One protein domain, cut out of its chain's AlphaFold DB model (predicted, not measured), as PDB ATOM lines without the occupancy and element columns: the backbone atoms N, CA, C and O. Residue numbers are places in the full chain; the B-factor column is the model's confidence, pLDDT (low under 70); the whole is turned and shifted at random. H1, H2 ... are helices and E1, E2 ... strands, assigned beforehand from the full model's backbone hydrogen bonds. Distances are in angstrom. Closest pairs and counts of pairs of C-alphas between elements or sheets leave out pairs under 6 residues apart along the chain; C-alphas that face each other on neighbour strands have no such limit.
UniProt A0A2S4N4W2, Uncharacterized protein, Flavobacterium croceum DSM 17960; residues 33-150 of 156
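AT A GLANCE: This is residues 33 to 150 of the 156 residues of an uncharacterized protein of Flavobacterium croceum DSM 17960 (UniProt A0A2S4N4W2). Two four-stranded sheets lie face to face as a sandwich, E1 to E4 in one and E5 to E8 in the other, and helix H1 crosses the face of the second sheet that is turned away from the first. The first sheet is strongly twisted and curls over the second. The 118 printed residues hold eight named strands and then one named helix, a mixed class; each sheet is antiparallel, in the orders E1 E2 E3 E4 and E5 E6 E7 E8. The whole is compact, with a radius of gyration of the C-alphas of 13.6 A and spans of 38 by 31 by 28 A.

IN THESE COORDINATES: E1, residues 33 to 40, begins with C-alpha 33 at (14.673, 34.176, 31.150) and is 22.4 A long. E2, residues 43 to 52, is 24.2 A long and bends by 57 degrees at residue 46. E3, residues 60 to 68, is 25.7 A long, and E4 has residues 80 to 83. E5, residues 93 to 98, begins with C-alpha 93 at (8.850, 41.378, 18.899). E6 has residues 101 to 106, E7 residues 112 to 117 and E8 residues 122 to 125. H1, residues 136 to 149, is 20.5 A long and ends with C-alpha 149 at (12.023, 51.293, 3.973).

HOW THE PARTS SIT: E1 to E4 form a meander, each strand the antiparallel neighbour of the one before, and E5 to E8 form another. In the first, N 38 and O 48 of the hairpin E1 and E2 are 2.8 A apart, N 49 and O 65 of E2 and E3 2.8 A, and N 62 and O 81 of E3 and E4 2.8 A. Between the sheets, the closest C-alphas of E1 and E5 are those of Leu 38 and Ile 95, 6.2 A apart, and those of E4 and E7 are Gly 81 and Ile 113, 7.0 A. In the second, N 96 and O 103 of E5 and E6 are 2.8 A apart, N 116 and O 102 of E6 and E7 2.7 A, and N 124 and O 115 of E7 and E8 2.8 A. H1 is on this sheet, two layers of helix and sheet, at a height over the sheet of 9.2 A; it runs across the strands, at 89 degrees to E8 on the local plane. The closest C-alphas of H1 and E5 are those of Ile 146 and Tyr 98, 5.8 A apart. In H1, 8 of 10 O i to N i+4 pairs are within hydrogen-bond range.

THE WHOLE: The C-alphas farthest apart, those of Asp 57 and Asp 99, are 38.4 A apart. The printed part has no cut, and the link E3 to E4, 11 residues, is long. The mean pLDDT of the printed part is 73.8; residues 54 to 61, 71 to 88, 108 and 126 to 135 are under 70.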
ATOM      1  N   ARG A  33      15.596  35.020  31.914       77.50
ATOM      2  CA  ARG A  33      14.673  34.176  31.150       77.50
ATOM      3  C   ARG A  33      14.924  34.374  29.659       77.50
ATOM      4  O   ARG A  33      14.729  35.469  29.138       77.50
ATOM      5  N   ASP A  34      15.270  33.305  28.952       82.81
ATOM      6  CA  ASP A  34      15.303  33.320  27.488       82.81
ATOM      7  C   ASP A  34      13.889  33.566  26.927       82.81
ATOM      8  O   ASP A  34      12.960  32.795  27.191       82.81
ATOM      9  N   ILE A  35      13.722  34.653  26.163       84.19
ATOM     10  CA  ILE A  35      12.463  34.968  25.472       84.19
ATOM     11  C   ILE A  35      12.416  34.229  24.135       84.19
ATOM     12  O   ILE A  35      11.406  33.603  23.809       84.19
ATOM     13  N   GLY A  36      13.501  34.294  23.359       87.31
ATOM     14  CA  GLY A  36      13.595  33.632  22.061       87.31
ATOM     15  C   GLY A  36      14.667  34.219  21.146       87.31
ATOM     16  O   GLY A  36      15.473  35.051  21.558       87.31
ATOM     17  N   VAL A  37      14.670  33.760  19.894       89.81
ATOM     18  CA  VAL A  37      15.597  34.199  18.843       89.81
ATOM     19  C   VAL A  37      14.799  34.638  17.623       89.81
ATOM     20  O   VAL A  37      13.968  33.885  17.117       89.81
ATOM     21  N   LEU A  38      15.074  35.845  17.145       90.19
ATOM     22  CA  LEU A  38      14.499  36.416  15.938       90.19
ATOM     23  C   LEU A  38      15.465  36.267  14.763       90.19
ATOM     24  O   LEU A  38      16.668  36.493  14.891       90.19
ATOM     25  N   SER A  39      14.928  35.925  13.598       90.94
ATOM     26  CA  SER A  39      15.677  35.854  12.342       90.94
ATOM     27  C   SER A  39      14.806  36.363  11.201       90.94
ATOM     28  O   SER A  39      13.587  36.200  11.246       90.94
ATOM     29  N   HIS A  40      15.417  36.986  10.193       90.75
ATOM     30  CA  HIS A  40      14.694  37.542   9.052       90.75
ATOM     31  C   HIS A  40      15.245  36.979   7.730       90.75
ATOM     32  O   HIS A  40      16.463  36.953   7.558       90.75
ATOM     33  N   PRO A  41      14.404  36.579   6.752       87.31
ATOM     34  CA  PRO A  41      14.867  35.949   5.507       87.31
ATOM     35  C   PRO A  41      15.859  36.772   4.678       87.31
ATOM     36  O   PRO A  41      16.660  36.205   3.943       87.31
ATOM     37  N   CYS A  42      15.825  38.102   4.794       83.56
ATOM     38  CA  CYS A  42      16.779  38.982   4.110       83.56
ATOM     39  C   CYS A  42      18.241  38.764   4.556       83.56
ATOM     40  O   CYS A  42      19.157  39.176   3.851       83.56
ATOM     41  N   ASN A  43      18.458  38.198   5.750       83.12
ATOM     42  CA  ASN A  43      19.762  38.061   6.372       83.12
ATOM     43  C   ASN A  43      19.817  36.720   7.102       83.12
ATOM     44  O   ASN A  43      19.327  36.559   8.216       83.12
ATOM     45  N   THR A  44      20.432  35.742   6.447       85.69
ATOM     46  CA  THR A  44      20.587  34.392   6.999       85.69
ATOM     47  C   THR A  44      21.852  34.217   7.837       85.69
ATOM     48  O   THR A  44      22.122  33.109   8.303       85.69
ATOM     49  N   GLU A  45      22.668  35.264   7.962       87.06
ATOM     50  CA  GLU A  45      23.950  35.222   8.670       87.06
ATOM     51  C   GLU A  45      23.806  35.594  10.144       87.06
ATOM     52  O   GLU A  45      24.497  35.010  10.982       87.06
ATOM     53  N   TYR A  46      22.896  36.517  10.455       87.06
ATOM     54  CA  TYR A  46      22.694  37.059  11.792       87.06
ATOM     55  C   TYR A  46      21.272  36.812  12.292       87.06
ATOM     56  O   TYR A  46      20.298  36.812  11.543       87.06
ATOM     57  N   SER A  47      21.163  36.619  13.599       88.75
ATOM     58  CA  SER A  47      19.903  36.515  14.332       88.75
ATOM     59  C   SER A  47      20.017  37.298  15.636       88.75
ATOM     60  O   SER A  47      21.125  37.593  16.078       88.75
ATOM     61  N   ILE A  48      18.891  37.669  16.237       86.94
ATOM     62  CA  ILE A  48      18.860  38.467  17.464       86.94
ATOM     63  C   ILE A  48      18.199  37.634  18.556       86.94
ATOM     64  O   ILE A  48      17.004  37.347  18.487       86.94
ATOM     65  N   LYS A  49      18.975  37.221  19.557       86.12
ATOM     66  CA  LYS A  49      18.470  36.585  20.773       86.12
ATOM     67  C   LYS A  49      18.019  37.655  21.761       86.12
ATOM     68  O   LYS A  49      18.656  38.696  21.884       86.12
ATOM     69  N   ILE A  50      16.922  37.379  22.456       84.25
ATOM     70  CA  ILE A  50      16.351  38.256  23.474       84.25
ATOM     71  C   ILE A  50      16.270  37.489  24.797       84.25
ATOM     72  O   ILE A  50      15.685  36.400  24.861       84.25
ATOM     73  N   THR A  51      16.828  38.073  25.851       80.69
ATOM     74  CA  THR A  51      16.776  37.563  27.226       80.69
ATOM     75  C   THR A  51      16.164  38.626  28.132       80.69
ATOM     76  O   THR A  51      16.503  39.802  28.044       80.69
ATOM     77  N   GLN A  52      15.253  38.221  29.008       77.44
ATOM     78  CA  GLN A  52      14.599  39.091  29.977       77.44
ATOM     79  C   GLN A  52      15.189  38.869  31.363       77.44
ATOM     80  O   GLN A  52      15.202  37.741  31.851       77.44
ATOM     81  N   TYR A  53      15.626  39.929  32.031       72.38
ATOM     82  CA  TYR A  53      16.109  39.845  33.408       72.38
ATOM     83  C   TYR A  53      15.038  40.350  34.376       72.38
ATOM     84  O   TYR A  53      14.344  41.326  34.115       72.38
ATOM     85  N   SER A  54      14.895  39.693  35.527       62.44
ATOM     86  CA  SER A  54      13.810  39.938  36.488       62.44
ATOM     87  C   SER A  54      14.012  41.169  37.383       62.44
ATOM     88  O   SER A  54      13.498  41.213  38.501       62.44
ATOM     89  N   LYS A  55      14.809  42.152  36.963       57.31
ATOM     90  CA  LYS A  55      15.148  43.297  37.815       57.31
ATOM     91  C   LYS A  55      14.108  44.401  37.626       57.31
ATOM     92  O   LYS A  55      13.991  44.900  36.524       57.31
ATOM     93  N   PHE A  56      13.458  44.788  38.727       54.44
ATOM     94  CA  PHE A  56      12.496  45.888  38.934       54.44
ATOM     95  C   PHE A  56      10.999  45.510  38.871       54.44
ATOM     96  O   PHE A  56      10.513  44.887  37.936       54.44
ATOM     97  N   ASP A  57      10.243  45.954  39.884       52.53
ATOM     98  CA  ASP A  57       8.779  45.776  39.964       52.53
ATOM     99  C   ASP A  57       8.017  46.655  38.950       52.53
ATOM    100  O   ASP A  57       6.842  46.427  38.676       52.53
ATOM    101  N   TRP A  58       8.682  47.679  38.405       53.75
ATOM    102  CA  TRP A  58       8.108  48.710  37.532       53.75
ATOM    103  C   TRP A  58       8.624  48.655  36.085       53.75
ATOM    104  O   TRP A  58       8.157  49.416  35.239       53.75
ATOM    105  N   ALA A  59       9.594  47.785  35.804       60.31
ATOM    106  CA  ALA A  59      10.281  47.679  34.525       60.31
ATOM    107  C   ALA A  59      10.915  46.295  34.394       60.31
ATOM    108  O   ALA A  59      11.429  45.783  35.379       60.31
ATOM    109  N   GLN A  60      10.950  45.711  33.197       66.50
ATOM    110  CA  GLN A  60      11.771  44.519  32.957       66.50
ATOM    111  C   GLN A  60      12.879  44.811  31.940       66.50
ATOM    112  O   GLN A  60      12.570  45.210  30.816       66.50
ATOM    113  N   PRO A  61      14.164  44.660  32.325       69.56
ATOM    114  CA  PRO A  61      15.285  44.816  31.421       69.56
ATOM    115  C   PRO A  61      15.325  43.695  30.384       69.56
ATOM    116  O   PRO A  61      15.391  42.509  30.716       69.56
ATOM    117  N   LEU A  62      15.342  44.103  29.123       75.38
ATOM    118  CA  LEU A  62      15.621  43.259  27.973       75.38
ATOM    119  C   LEU A  62      17.091  43.320  27.622       75.38
ATOM    120  O   LEU A  62      17.673  44.395  27.648       75.38
ATOM    121  N   TYR A  63      17.652  42.181  27.249       77.00
ATOM    122  CA  TYR A  63      19.003  42.036  26.745       77.00
ATOM    123  C   TYR A  63      18.943  41.448  25.343       77.00
ATOM    124  O   TYR A  63      18.418  40.350  25.145       77.00
ATOM    125  N   PHE A  64      19.479  42.184  24.378       78.44
ATOM    126  CA  PHE A  64      19.596  41.741  22.995       78.44
ATOM    127  C   PHE A  64      21.002  41.199  22.744       78.44
ATOM    128  O   PHE A  64      21.978  41.776  23.209       78.44
ATOM    129  N   GLU A  65      21.111  40.093  22.018       80.50
ATOM    130  CA  GLU A  65      22.383  39.494  21.624       80.50
ATOM    131  C   GLU A  65      22.347  39.169  20.130       80.50
ATOM    132  O   GLU A  65      21.466  38.449  19.658       80.50
ATOM    133  N   ILE A  66      23.307  39.694  19.370       83.38
ATOM    134  CA  ILE A  66      23.423  39.410  17.938       83.38
ATOM    135  C   ILE A  66      24.239  38.132  17.755       83.38
ATOM    136  O   ILE A  66      25.439  38.081  18.012       83.38
ATOM    137  N   LEU A  67      23.566  37.084  17.297       83.94
ATOM    138  CA  LEU A  67      24.139  35.768  17.069       83.94
ATOM    139  C   LEU A  67      24.497  35.605  15.594       83.94
ATOM    140  O   LEU A  67      23.619  35.631  14.727       83.94
ATOM    141  N   LYS A  68      25.777  35.358  15.314       84.38
ATOM    142  CA  LYS A  68      26.251  34.978  13.981       84.38
ATOM    143  C   LYS A  68      26.173  33.462  13.791       84.38
ATOM    144  O   LYS A  68      26.586  32.689  14.660       84.38
ATOM    145  N   LYS A  69      25.668  33.018  12.639       78.25
ATOM    146  CA  LYS A  69      25.405  31.600  12.325       78.25
ATOM    147  C   LYS A  69      26.642  30.696  12.420       78.25
ATOM    148  O   LYS A  69      26.514  29.524  12.770       78.25
ATOM    149  N   ASP A  70      27.829  31.225  12.137       76.12
ATOM    150  CA  ASP A  70      29.107  30.499  12.196       76.12
ATOM    151  C   ASP A  70      29.729  30.445  13.607       76.12
ATOM    152  O   ASP A  70      30.830  29.922  13.778       76.12
ATOM    153  N   LYS A  71      29.011  30.936  14.630       62.41
ATOM    154  CA  LYS A  71      29.428  30.968  16.041       62.41
ATOM    155  C   LYS A  71      30.732  31.737  16.303       62.41
ATOM    156  O   LYS A  71      31.344  31.524  17.354       62.41
ATOM    157  N   SER A  72      31.170  32.646  15.419       57.16
ATOM    158  CA  SER A  72      32.297  33.536  15.743       57.16
ATOM    159  C   SER A  72      31.846  34.574  16.786       57.16
ATOM    160  O   SER A  72      31.241  35.591  16.470       57.16
ATOM    161  N   LEU A  73      32.112  34.233  18.042       45.50
ATOM    162  CA  LEU A  73      31.465  34.645  19.294       45.50
ATOM    163  C   LEU A  73      31.714  36.087  19.789       45.50
ATOM    164  O   LEU A  73      31.547  36.338  20.977       45.50
ATOM    165  N   LYS A  74      32.218  37.015  18.967       41.69
ATOM    166  CA  LYS A  74      32.957  38.170  19.518       41.69
ATOM    167  C   LYS A  74      32.273  39.525  19.569       41.69
ATOM    168  O   LYS A  74      32.841  40.408  20.197       41.69
ATOM    169  N   ASP A  75      31.066  39.654  19.039       43.84
ATOM    170  CA  ASP A  75      30.345  40.924  19.046       43.84
ATOM    171  C   ASP A  75      28.933  40.744  19.631       43.84
ATOM    172  O   ASP A  75      27.912  40.978  18.987       43.84
ATOM    173  N   CYS A  76      28.870  40.278  20.884       44.25
ATOM    174  CA  CYS A  76      27.646  40.336  21.677       44.25
ATOM    175  C   CYS A  76      27.383  41.804  22.025       44.25
ATOM    176  O   CYS A  76      27.934  42.331  22.991       44.25
ATOM    177  N   TYR A  77      26.558  42.483  21.232       51.94
ATOM    178  CA  TYR A  77      26.093  43.813  21.602       51.94
ATOM    179  C   TYR A  77      24.909  43.704  22.544       51.94
ATOM    180  O   TYR A  77      23.775  43.540  22.107       51.94
ATOM    181  N   SER A  78      25.210  43.796  23.830       47.50
ATOM    182  CA  SER A  78      24.241  43.833  24.906       47.50
ATOM    183  C   SER A  78      23.578  45.189  25.008       47.50
ATOM    184  O   SER A  78      24.246  46.214  25.124       47.50
ATOM    185  N   GLN A  79      22.254  45.213  24.991       55.41
ATOM    186  CA  GLN A  79      21.521  46.463  25.122       55.41
ATOM    187  C   GLN A  79      20.321  46.286  26.028       55.41
ATOM    188  O   GLN A  79      19.595  45.308  25.887       55.41
ATOM    189  N   PHE A  80      20.157  47.242  26.942       52.97
ATOM    190  CA  PHE A  80      19.077  47.301  27.911       52.97
ATOM    191  C   PHE A  80      17.851  47.979  27.303       52.97
ATOM    192  O   PHE A  80      17.851  49.187  27.095       52.97
ATOM    193  N   GLY A  81      16.796  47.213  27.041       54.50
ATOM    194  CA  GLY A  81      15.455  47.768  26.836       54.50
ATOM    195  C   GLY A  81      14.685  47.773  28.154       54.50
ATOM    196  O   GLY A  81      14.900  46.891  28.975       54.50
ATOM    197  N   ILE A  82      13.786  48.733  28.373       55.56
ATOM    198  CA  ILE A  82      12.843  48.703  29.500       55.56
ATOM    199  C   ILE A  82      11.429  48.595  28.944       55.56
ATOM    200  O   ILE A  82      11.002  49.427  28.143       55.56
ATOM    201  N   THR A  83      10.705  47.585  29.410       58.81
ATOM    202  CA  THR A  83       9.276  47.399  29.157       58.81
ATOM    203  C   THR A  83       8.478  47.515  30.449       58.81
ATOM    204  O   THR A  83       8.945  47.144  31.526       58.81
ATOM    205  N   ASN A  84       7.242  47.993  30.342       56.00
ATOM    206  CA  ASN A  84       6.323  48.108  31.474       56.00
ATOM    207  C   ASN A  84       5.577  46.782  31.722       56.00
ATOM    208  O   ASN A  84       4.747  46.701  32.626       56.00
ATOM    209  N   ASN A  85       5.800  45.765  30.878       56.47
ATOM    210  CA  ASN A  85       5.033  44.524  30.871       56.47
ATOM    211  C   ASN A  85       5.860  43.348  31.394       56.47
ATOM    212  O   ASN A  85       6.925  43.029  30.877       56.47
ATOM    213  N   THR A  86       5.316  42.657  32.392       49.56
ATOM    214  CA  THR A  86       5.996  41.591  33.144       49.56
ATOM    215  C   THR A  86       6.023  40.227  32.442       49.56
ATOM    216  O   THR A  86       6.546  39.254  32.984       49.56
ATOM    217  N   SER A  87       5.441  40.123  31.242       54.81
ATOM    218  CA  SER A  87       5.331  38.873  30.485       54.81
ATOM    219  C   SER A  87       5.640  39.091  29.007       54.81
ATOM    220  O   SER A  87       4.740  39.149  28.159       54.81
ATOM    221  N   GLU A  88       6.918  39.223  28.676       66.50
ATOM    222  CA  GLU A  88       7.317  39.366  27.284       66.50
ATOM    223  C   GLU A  88       7.388  38.006  26.598       66.50
ATOM    224  O   GLU A  88       8.073  37.075  27.019       66.50
ATOM    225  N   ASN A  89       6.585  37.881  25.547       72.06
ATOM    226  CA  ASN A  89       6.591  36.759  24.631       72.06
ATOM    227  C   ASN A  89       7.363  37.192  23.383       72.06
ATOM    228  O   ASN A  89       7.208  38.334  22.949       72.06
ATOM    229  N   ILE A  90       8.139  36.284  22.788       81.25
ATOM    230  CA  ILE A  90       8.848  36.527  21.527       81.25
ATOM    231  C   ILE A  90       7.915  37.067  20.432       81.25
ATOM    232  O   ILE A  90       8.327  37.907  19.647       81.25
ATOM    233  N   ASN A  91       6.636  36.674  20.451       83.75
ATOM    234  CA  ASN A  91       5.608  37.136  19.512       83.75
ATOM    235  C   ASN A  91       5.279  38.632  19.619       83.75
ATOM    236  O   ASN A  91       4.593  39.169  18.757       83.75
ATOM    237  N   ASN A  92       5.705  39.300  20.691       82.19
ATOM    238  CA  ASN A  92       5.578  40.746  20.805       82.19
ATOM    239  C   ASN A  92       6.692  41.474  20.051       82.19
ATOM    240  O   ASN A  92       6.606  42.685  19.909       82.19
ATOM    241  N   PHE A  93       7.741  40.779  19.617       85.00
ATOM    242  CA  PHE A  93       8.850  41.378  18.899       85.00
ATOM    243  C   PHE A  93       8.758  41.027  17.426       85.00
ATOM    244  O   PHE A  93       8.512  39.876  17.061       85.00
ATOM    245  N   GLU A  94       9.022  42.014  16.588       88.44
ATOM    246  CA  GLU A  94       9.112  41.811  15.153       88.44
ATOM    247  C   GLU A  94      10.498  42.228  14.683       88.44
ATOM    248  O   GLU A  94      10.983  43.313  15.009       88.44
ATOM    249  N   ILE A  95      11.164  41.334  13.954       89.81
ATOM    250  CA  ILE A  95      12.433  41.639  13.307       89.81
ATOM    251  C   ILE A  95      12.161  42.084  11.881       89.81
ATOM    252  O   ILE A  95      11.494  41.404  11.106       89.81
ATOM    253  N   HIS A  96      12.747  43.214  11.538       90.88
ATOM    254  CA  HIS A  96      12.648  43.833  10.238       90.88
ATOM    255  C   HIS A  96      14.022  43.934   9.610       90.88
ATOM    256  O   HIS A  96      15.064  43.825  10.266       90.88
ATOM    257  N   CYS A  97      14.013  44.170   8.308       89.94
ATOM    258  CA  CYS A  97      15.229  44.297   7.550       89.94
ATOM    259  C   CYS A  97      15.083  45.284   6.417       89.94
ATOM    260  O   CYS A  97      14.148  45.201   5.617       89.94
ATOM    261  N   TYR A  98      16.045  46.187   6.329       89.50
ATOM    262  CA  TYR A  98      16.125  47.111   5.219       89.50
ATOM    263  C   TYR A  98      17.579  47.434   4.902       89.50
ATOM    264  O   TYR A  98      18.363  47.733   5.801       89.50
ATOM    265  N   ASP A  99      17.922  47.394   3.613       86.38
ATOM    266  CA  ASP A  99      19.290  47.573   3.123       86.38
ATOM    267  C   ASP A  99      20.249  46.538   3.748       86.38
ATOM    268  O   ASP A  99      20.230  45.374   3.355       86.38
ATOM    269  N   ASN A 100      21.036  46.930   4.749       87.94
ATOM    270  CA  ASN A 100      21.949  46.059   5.498       87.94
ATOM    271  C   ASN A 100      21.712  46.173   7.011       87.94
ATOM    272  O   ASN A 100      22.601  45.910   7.815       87.94
ATOM    273  N   ILE A 101      20.528  46.644   7.401       89.62
ATOM    274  CA  ILE A 101      20.187  46.916   8.790       89.62
ATOM    275  C   ILE A 101      19.097  45.941   9.215       89.62
ATOM    276  O   ILE A 101      17.998  45.941   8.656       89.62
ATOM    277  N   LEU A 102      19.409  45.136  10.225       89.94
ATOM    278  CA  LEU A 102      18.422  44.399  11.001       89.94
ATOM    279  C   LEU A 102      17.959  45.284  12.146       89.94
ATOM    280  O   LEU A 102      18.783  45.874  12.839       89.94
ATOM    281  N   TYR A 103      16.658  45.383  12.367       88.12
ATOM    282  CA  TYR A 103      16.137  46.116  13.515       88.12
ATOM    283  C   TYR A 103      14.931  45.405  14.108       88.12
ATOM    284  O   TYR A 103      14.224  44.684  13.409       88.12
ATOM    285  N   VAL A 104      14.725  45.576  15.409       86.75
ATOM    286  CA  VAL A 104      13.618  44.945  16.139       86.75
ATOM    287  C   VAL A 104      12.668  46.022  16.619       86.75
ATOM    288  O   VAL A 104      13.124  47.005  17.194       86.75
ATOM    289  N   THR A 105      11.371  45.836  16.416       84.88
ATOM    290  CA  THR A 105      10.312  46.676  16.993       84.88
ATOM    291  C   THR A 105       9.518  45.891  18.035       84.88
ATOM    292  O   THR A 105       9.587  44.658  18.098       84.88
ATOM    293  N   TRP A 106       8.766  46.609  18.870       79.19
ATOM    294  CA  TRP A 106       7.831  46.013  19.821       79.19
ATOM    295  C   TRP A 106       6.391  46.194  19.337       79.19
ATOM    296  O   TRP A 106       5.888  47.310  19.314       79.19
ATOM    297  N   LYS A 107       5.698  45.102  18.996       75.31
ATOM    298  CA  LYS A 107       4.301  45.095  18.526       75.31
ATOM    299  C   LYS A 107       4.042  46.181  17.460       75.31
ATOM    300  O   LYS A 107       4.873  46.404  16.589       75.31
ATOM    301  N   ASP A 108       2.893  46.851  17.564       65.25
ATOM    302  CA  ASP A 108       2.440  47.966  16.738       65.25
ATOM    303  C   ASP A 108       3.211  49.280  17.004       65.25
ATOM    304  O   ASP A 108       2.821  50.329  16.486       65.25
ATOM    305  N   GLU A 109       4.278  49.270  17.821       70.38
ATOM    306  CA  GLU A 109       5.153  50.436  17.949       70.38
ATOM    307  C   GLU A 109       6.001  50.569  16.683       70.38
ATOM    308  O   GLU A 109       6.740  49.667  16.290       70.38
ATOM    309  N   ASN A 110       5.967  51.755  16.080       73.75
ATOM    310  CA  ASN A 110       6.850  52.092  14.969       73.75
ATOM    311  C   ASN A 110       8.236  52.562  15.447       73.75
ATOM    312  O   ASN A 110       8.936  53.267  14.725       73.75
ATOM    313  N   ILE A 111       8.633  52.204  16.667       75.94
ATOM    314  CA  ILE A 111       9.891  52.629  17.274       75.94
ATOM    315  C   ILE A 111      10.831  51.416  17.280       75.94
ATOM    316  O   ILE A 111      10.516  50.403  17.914       75.94
ATOM    317  N   PRO A 112      11.976  51.462  16.573       80.44
ATOM    318  CA  PRO A 112      12.966  50.396  16.673       80.44
ATOM    319  C   PRO A 112      13.523  50.376  18.098       80.44
ATOM    320  O   PRO A 112      13.751  51.433  18.660       80.44
ATOM    321  N   ILE A 113      13.743  49.205  18.690       79.12
ATOM    322  CA  ILE A 113      14.351  49.024  20.019       79.12
ATOM    323  C   ILE A 113      15.866  48.887  19.883       79.12
ATOM    324  O   ILE A 113      16.621  49.519  20.614       79.12
ATOM    325  N   ILE A 114      16.297  48.073  18.919       80.62
ATOM    326  CA  ILE A 114      17.693  47.859  18.549       80.62
ATOM    327  C   ILE A 114      17.803  47.864  17.029       80.62
ATOM    328  O   ILE A 114      16.946  47.320  16.330       80.62
ATOM    329  N   MET A 115      18.870  48.474  16.528       86.00
ATOM    330  CA  MET A 115      19.280  48.454  15.128       86.00
ATOM    331  C   MET A 115      20.677  47.844  15.036       86.00
ATOM    332  O   MET A 115      21.517  48.104  15.892       86.00
ATOM    333  N   PHE A 116      20.947  47.060  14.003       85.94
ATOM    334  CA  PHE A 116      22.230  46.418  13.752       85.94
ATOM    335  C   PHE A 116      22.580  46.509  12.273       85.94
ATOM    336  O   PHE A 116      21.869  45.961  11.433       85.94
ATOM    337  N   ASP A 117      23.681  47.186  11.958       87.69
ATOM    338  CA  ASP A 117      24.211  47.272  10.601       87.69
ATOM    339  C   ASP A 117      25.185  46.122  10.351       87.69
ATOM    340  O   ASP A 117      26.293  46.080  10.891       87.69
ATOM    341  N   THR A 118      24.790  45.197   9.484       86.00
ATOM    342  CA  THR A 118      25.546  43.978   9.191       86.00
ATOM    343  C   THR A 118      26.809  44.246   8.374       86.00
ATOM    344  O   THR A 118      27.655  43.363   8.258       86.00
ATOM    345  N   LYS A 119      26.966  45.449   7.801       86.06
ATOM    346  CA  LYS A 119      28.165  45.859   7.057       86.06
ATOM    347  C   LYS A 119      29.237  46.427   7.980       86.06
ATOM    348  O   LYS A 119      30.416  46.130   7.807       86.06
ATOM    349  N   THR A 120      28.839  47.284   8.920       83.75
ATOM    350  CA  THR A 120      29.769  47.903   9.883       83.75
ATOM    351  C   THR A 120      29.936  47.077  11.153       83.75
ATOM    352  O   THR A 120      30.841  47.358  11.935       83.75
ATOM    353  N   LEU A 121      29.077  46.070  11.334       80.75
ATOM    354  CA  LEU A 121      28.945  45.245  12.530       80.75
ATOM    355  C   LEU A 121      28.627  46.059  13.780       80.75
ATOM    356  O   LEU A 121      28.851  45.591  14.878       80.75
ATOM    357  N   LYS A 122      28.080  47.267  13.649       79.19
ATOM    358  CA  LYS A 122      27.708  48.095  14.797       79.19
ATOM    359  C   LYS A 122      26.219  47.972  15.079       79.19
ATOM    360  O   LYS A 122      25.409  47.912  14.154       79.19
ATOM    361  N   SER A 123      25.855  47.999  16.356       77.12
ATOM    362  CA  SER A 123      24.462  48.070  16.793       77.12
ATOM    363  C   SER A 123      24.186  49.330  17.606       77.12
ATOM    364  O   SER A 123      25.106  49.950  18.143       77.12
ATOM    365  N   TYR A 124      22.912  49.699  17.695       75.94
ATOM    366  CA  TYR A 124      22.456  50.878  18.416       75.94
ATOM    367  C   TYR A 124      21.104  50.630  19.115       75.94
ATOM    368  O   TYR A 124      20.166  50.208  18.429       75.94
ATOM    369  N   PRO A 125      20.975  50.921  20.425       71.38
ATOM    370  CA  PRO A 125      19.714  50.847  21.162       71.38
ATOM    371  C   PRO A 125      18.965  52.161  21.060       71.38
ATOM    372  O   PRO A 125      19.496  53.197  21.442       71.38
ATOM    373  N   ASN A 126      17.714  52.141  20.631       64.56
ATOM    374  CA  ASN A 126      16.934  53.371  20.524       64.56
ATOM    375  C   ASN A 126      16.252  53.791  21.842       64.56
ATOM    376  O   ASN A 126      15.908  54.956  21.982       64.56
ATOM    377  N   LYS A 127      16.019  52.880  22.808       56.72
ATOM    378  CA  LYS A 127      15.192  53.163  24.005       56.72
ATOM    379  C   LYS A 127      15.968  52.993  25.325       56.72
ATOM    380  O   LYS A 127      16.610  51.974  25.537       56.72
ATOM    381  N   TYR A 128      15.872  53.999  26.205       51.22
ATOM    382  CA  TYR A 128      16.261  54.055  27.634       51.22
ATOM    383  C   TYR A 128      17.550  53.349  28.106       51.22
ATOM    384  O   TYR A 128      17.575  52.797  29.208       51.22
ATOM    385  N   ILE A 129      18.666  53.480  27.387       47.59
ATOM    386  CA  ILE A 129      19.984  53.363  28.030       47.59
ATOM    387  C   ILE A 129      20.434  54.779  28.372       47.59
ATOM    388  O   ILE A 129      21.021  55.480  27.556       47.59
ATOM    389  N   LYS A 130      20.076  55.229  29.580       38.69
ATOM    390  CA  LYS A 130      20.358  56.590  30.063       38.69
ATOM    391  C   LYS A 130      21.861  56.886  30.169       38.69
ATOM    392  O   LYS A 130      22.238  58.048  30.219       38.69
ATOM    393  N   ASP A 131      22.700  55.855  30.124       38.03
ATOM    394  CA  ASP A 131      24.141  55.977  30.258       38.03
ATOM    395  C   ASP A 131      24.849  55.222  29.117       38.03
ATOM    396  O   ASP A 131      24.837  53.997  29.085       38.03
ATOM    397  N   SER A 132      25.514  55.964  28.220       44.19
ATOM    398  CA  SER A 132      26.665  55.517  27.399       44.19
ATOM    399  C   SER A 132      26.522  55.152  25.904       44.19
ATOM    400  O   SER A 132      27.257  54.285  25.432       44.19
ATOM    401  N   TYR A 133      25.726  55.856  25.091       51.12
ATOM    402  CA  TYR A 133      25.980  55.859  23.635       51.12
ATOM    403  C   TYR A 133      26.103  57.285  23.087       51.12
ATOM    404  O   TYR A 133      25.122  57.905  22.702       51.12
ATOM    405  N   GLU A 134      27.338  57.792  23.046       52.50
ATOM    406  CA  GLU A 134      27.694  59.153  22.598       52.50
ATOM    407  C   GLU A 134      27.692  59.347  21.063       52.50
ATOM    408  O   GLU A 134      28.087  60.404  20.578       52.50
ATOM    409  N   ASP A 135      27.258  58.359  20.268       66.81
ATOM    410  CA  ASP A 135      27.256  58.457  18.796       66.81
ATOM    411  C   ASP A 135      25.844  58.665  18.223       66.81
ATOM    412  O   ASP A 135      25.300  57.842  17.479       66.81
ATOM    413  N   ASP A 136      25.240  59.805  18.568       70.75
ATOM    414  CA  ASP A 136      23.948  60.244  18.018       70.75
ATOM    415  C   ASP A 136      23.969  60.374  16.488       70.75
ATOM    416  O   ASP A 136      22.939  60.218  15.827       70.75
ATOM    417  N   LYS A 137      25.142  60.638  15.900       75.56
ATOM    418  CA  LYS A 137      25.293  60.738  14.448       75.56
ATOM    419  C   LYS A 137      25.075  59.380  13.787       75.56
ATOM    420  O   LYS A 137      24.317  59.302  12.821       75.56
ATOM    421  N   PHE A 138      25.700  58.328  14.312       73.62
ATOM    422  CA  PHE A 138      25.515  56.971  13.803       73.62
ATOM    423  C   PHE A 138      24.080  56.466  14.013       73.62
ATOM    424  O   PHE A 138      23.507  55.897  13.083       73.62
ATOM    425  N   LYS A 139      23.455  56.748  15.171       76.94
ATOM    426  CA  LYS A 139      22.018  56.479  15.400       76.94
ATOM    427  C   LYS A 139      21.154  57.063  14.288       76.94
ATOM    428  O   LYS A 139      20.376  56.344  13.663       76.94
ATOM    429  N   ASN A 140      21.288  58.369  14.062       81.62
ATOM    430  CA  ASN A 140      20.442  59.092  13.120       81.62
ATOM    431  C   ASN A 140      20.676  58.608  11.684       81.62
ATOM    432  O   ASN A 140      19.719  58.454  10.933       81.62
ATOM    433  N   GLU A 141      21.920  58.275  11.318       84.25
ATOM    434  CA  GLU A 141      22.231  57.683  10.012       84.25
ATOM    435  C   GLU A 141      21.533  56.329   9.806       84.25
ATOM    436  O   GLU A 141      20.946  56.088   8.744       84.25
ATOM    437  N   LEU A 142      21.572  55.442  10.807       82.12
ATOM    438  CA  LEU A 142      20.871  54.158  10.740       82.12
ATOM    439  C   LEU A 142      19.361  54.362  10.627       82.12
ATOM    440  O   LEU A 142      18.725  53.740   9.772       82.12
ATOM    441  N   PHE A 143      18.807  55.263  11.436       84.38
ATOM    442  CA  PHE A 143      17.382  55.556  11.422       84.38
ATOM    443  C   PHE A 143      16.914  56.130  10.079       84.38
ATOM    444  O   PHE A 143      15.944  55.638   9.499       84.38
ATOM    445  N   ASP A 144      17.636  57.103   9.525       86.44
ATOM    446  CA  ASP A 144      17.329  57.699   8.220       86.44
ATOM    447  C   ASP A 144      17.354  56.659   7.094       86.44
ATOM    448  O   ASP A 144      16.577  56.741   6.135       86.44
ATOM    449  N   ARG A 145      18.236  55.657   7.193       87.50
ATOM    450  CA  ARG A 145      18.279  54.537   6.246       87.50
ATOM    451  C   ARG A 145      17.045  53.653   6.383       87.50
ATOM    452  O   ARG A 145      16.385  53.425   5.371       87.50
ATOM    453  N   ILE A 146      16.694  53.192   7.584       86.31
ATOM    454  CA  ILE A 146      15.538  52.290   7.766       86.31
ATOM    455  C   ILE A 146      14.192  52.991   7.538       86.31
ATOM    456  O   ILE A 146      13.267  52.369   7.013       86.31
ATOM    457  N   LYS A 147      14.087  54.298   7.808       86.69
ATOM    458  CA  LYS A 147      12.875  55.096   7.559       86.69
ATOM    459  C   LYS A 147      12.520  55.204   6.073       86.69
ATOM    460  O   LYS A 147      11.353  55.361   5.723       86.69
ATOM    461  N   LYS A 148      13.502  55.056   5.173       85.19
ATOM    462  CA  LYS A 148      13.238  54.936   3.725       85.19
ATOM    463  C   LYS A 148      12.469  53.657   3.385       85.19
ATOM    464  O   LYS A 148      11.671  53.677   2.453       85.19
ATOM    465  N   GLY A 149      12.707  52.577   4.130       79.31
ATOM    466  CA  GLY A 149      12.023  51.293   3.973       79.31
ATOM    467  C   GLY A 149      10.682  51.217   4.691       79.31
ATOM    468  O   GLY A 149       9.750  50.601   4.185       79.31
ATOM    469  N   ASN A 150      10.570  51.876   5.844       79.75
ATOM    470  CA  ASN A 150       9.335  51.971   6.606       79.75
ATOM    471  C   ASN A 150       9.102  53.423   7.046       79.75
ATOM    472  O   ASN A 150       9.608  53.885   8.067       79.75
TER     473      ASN A 150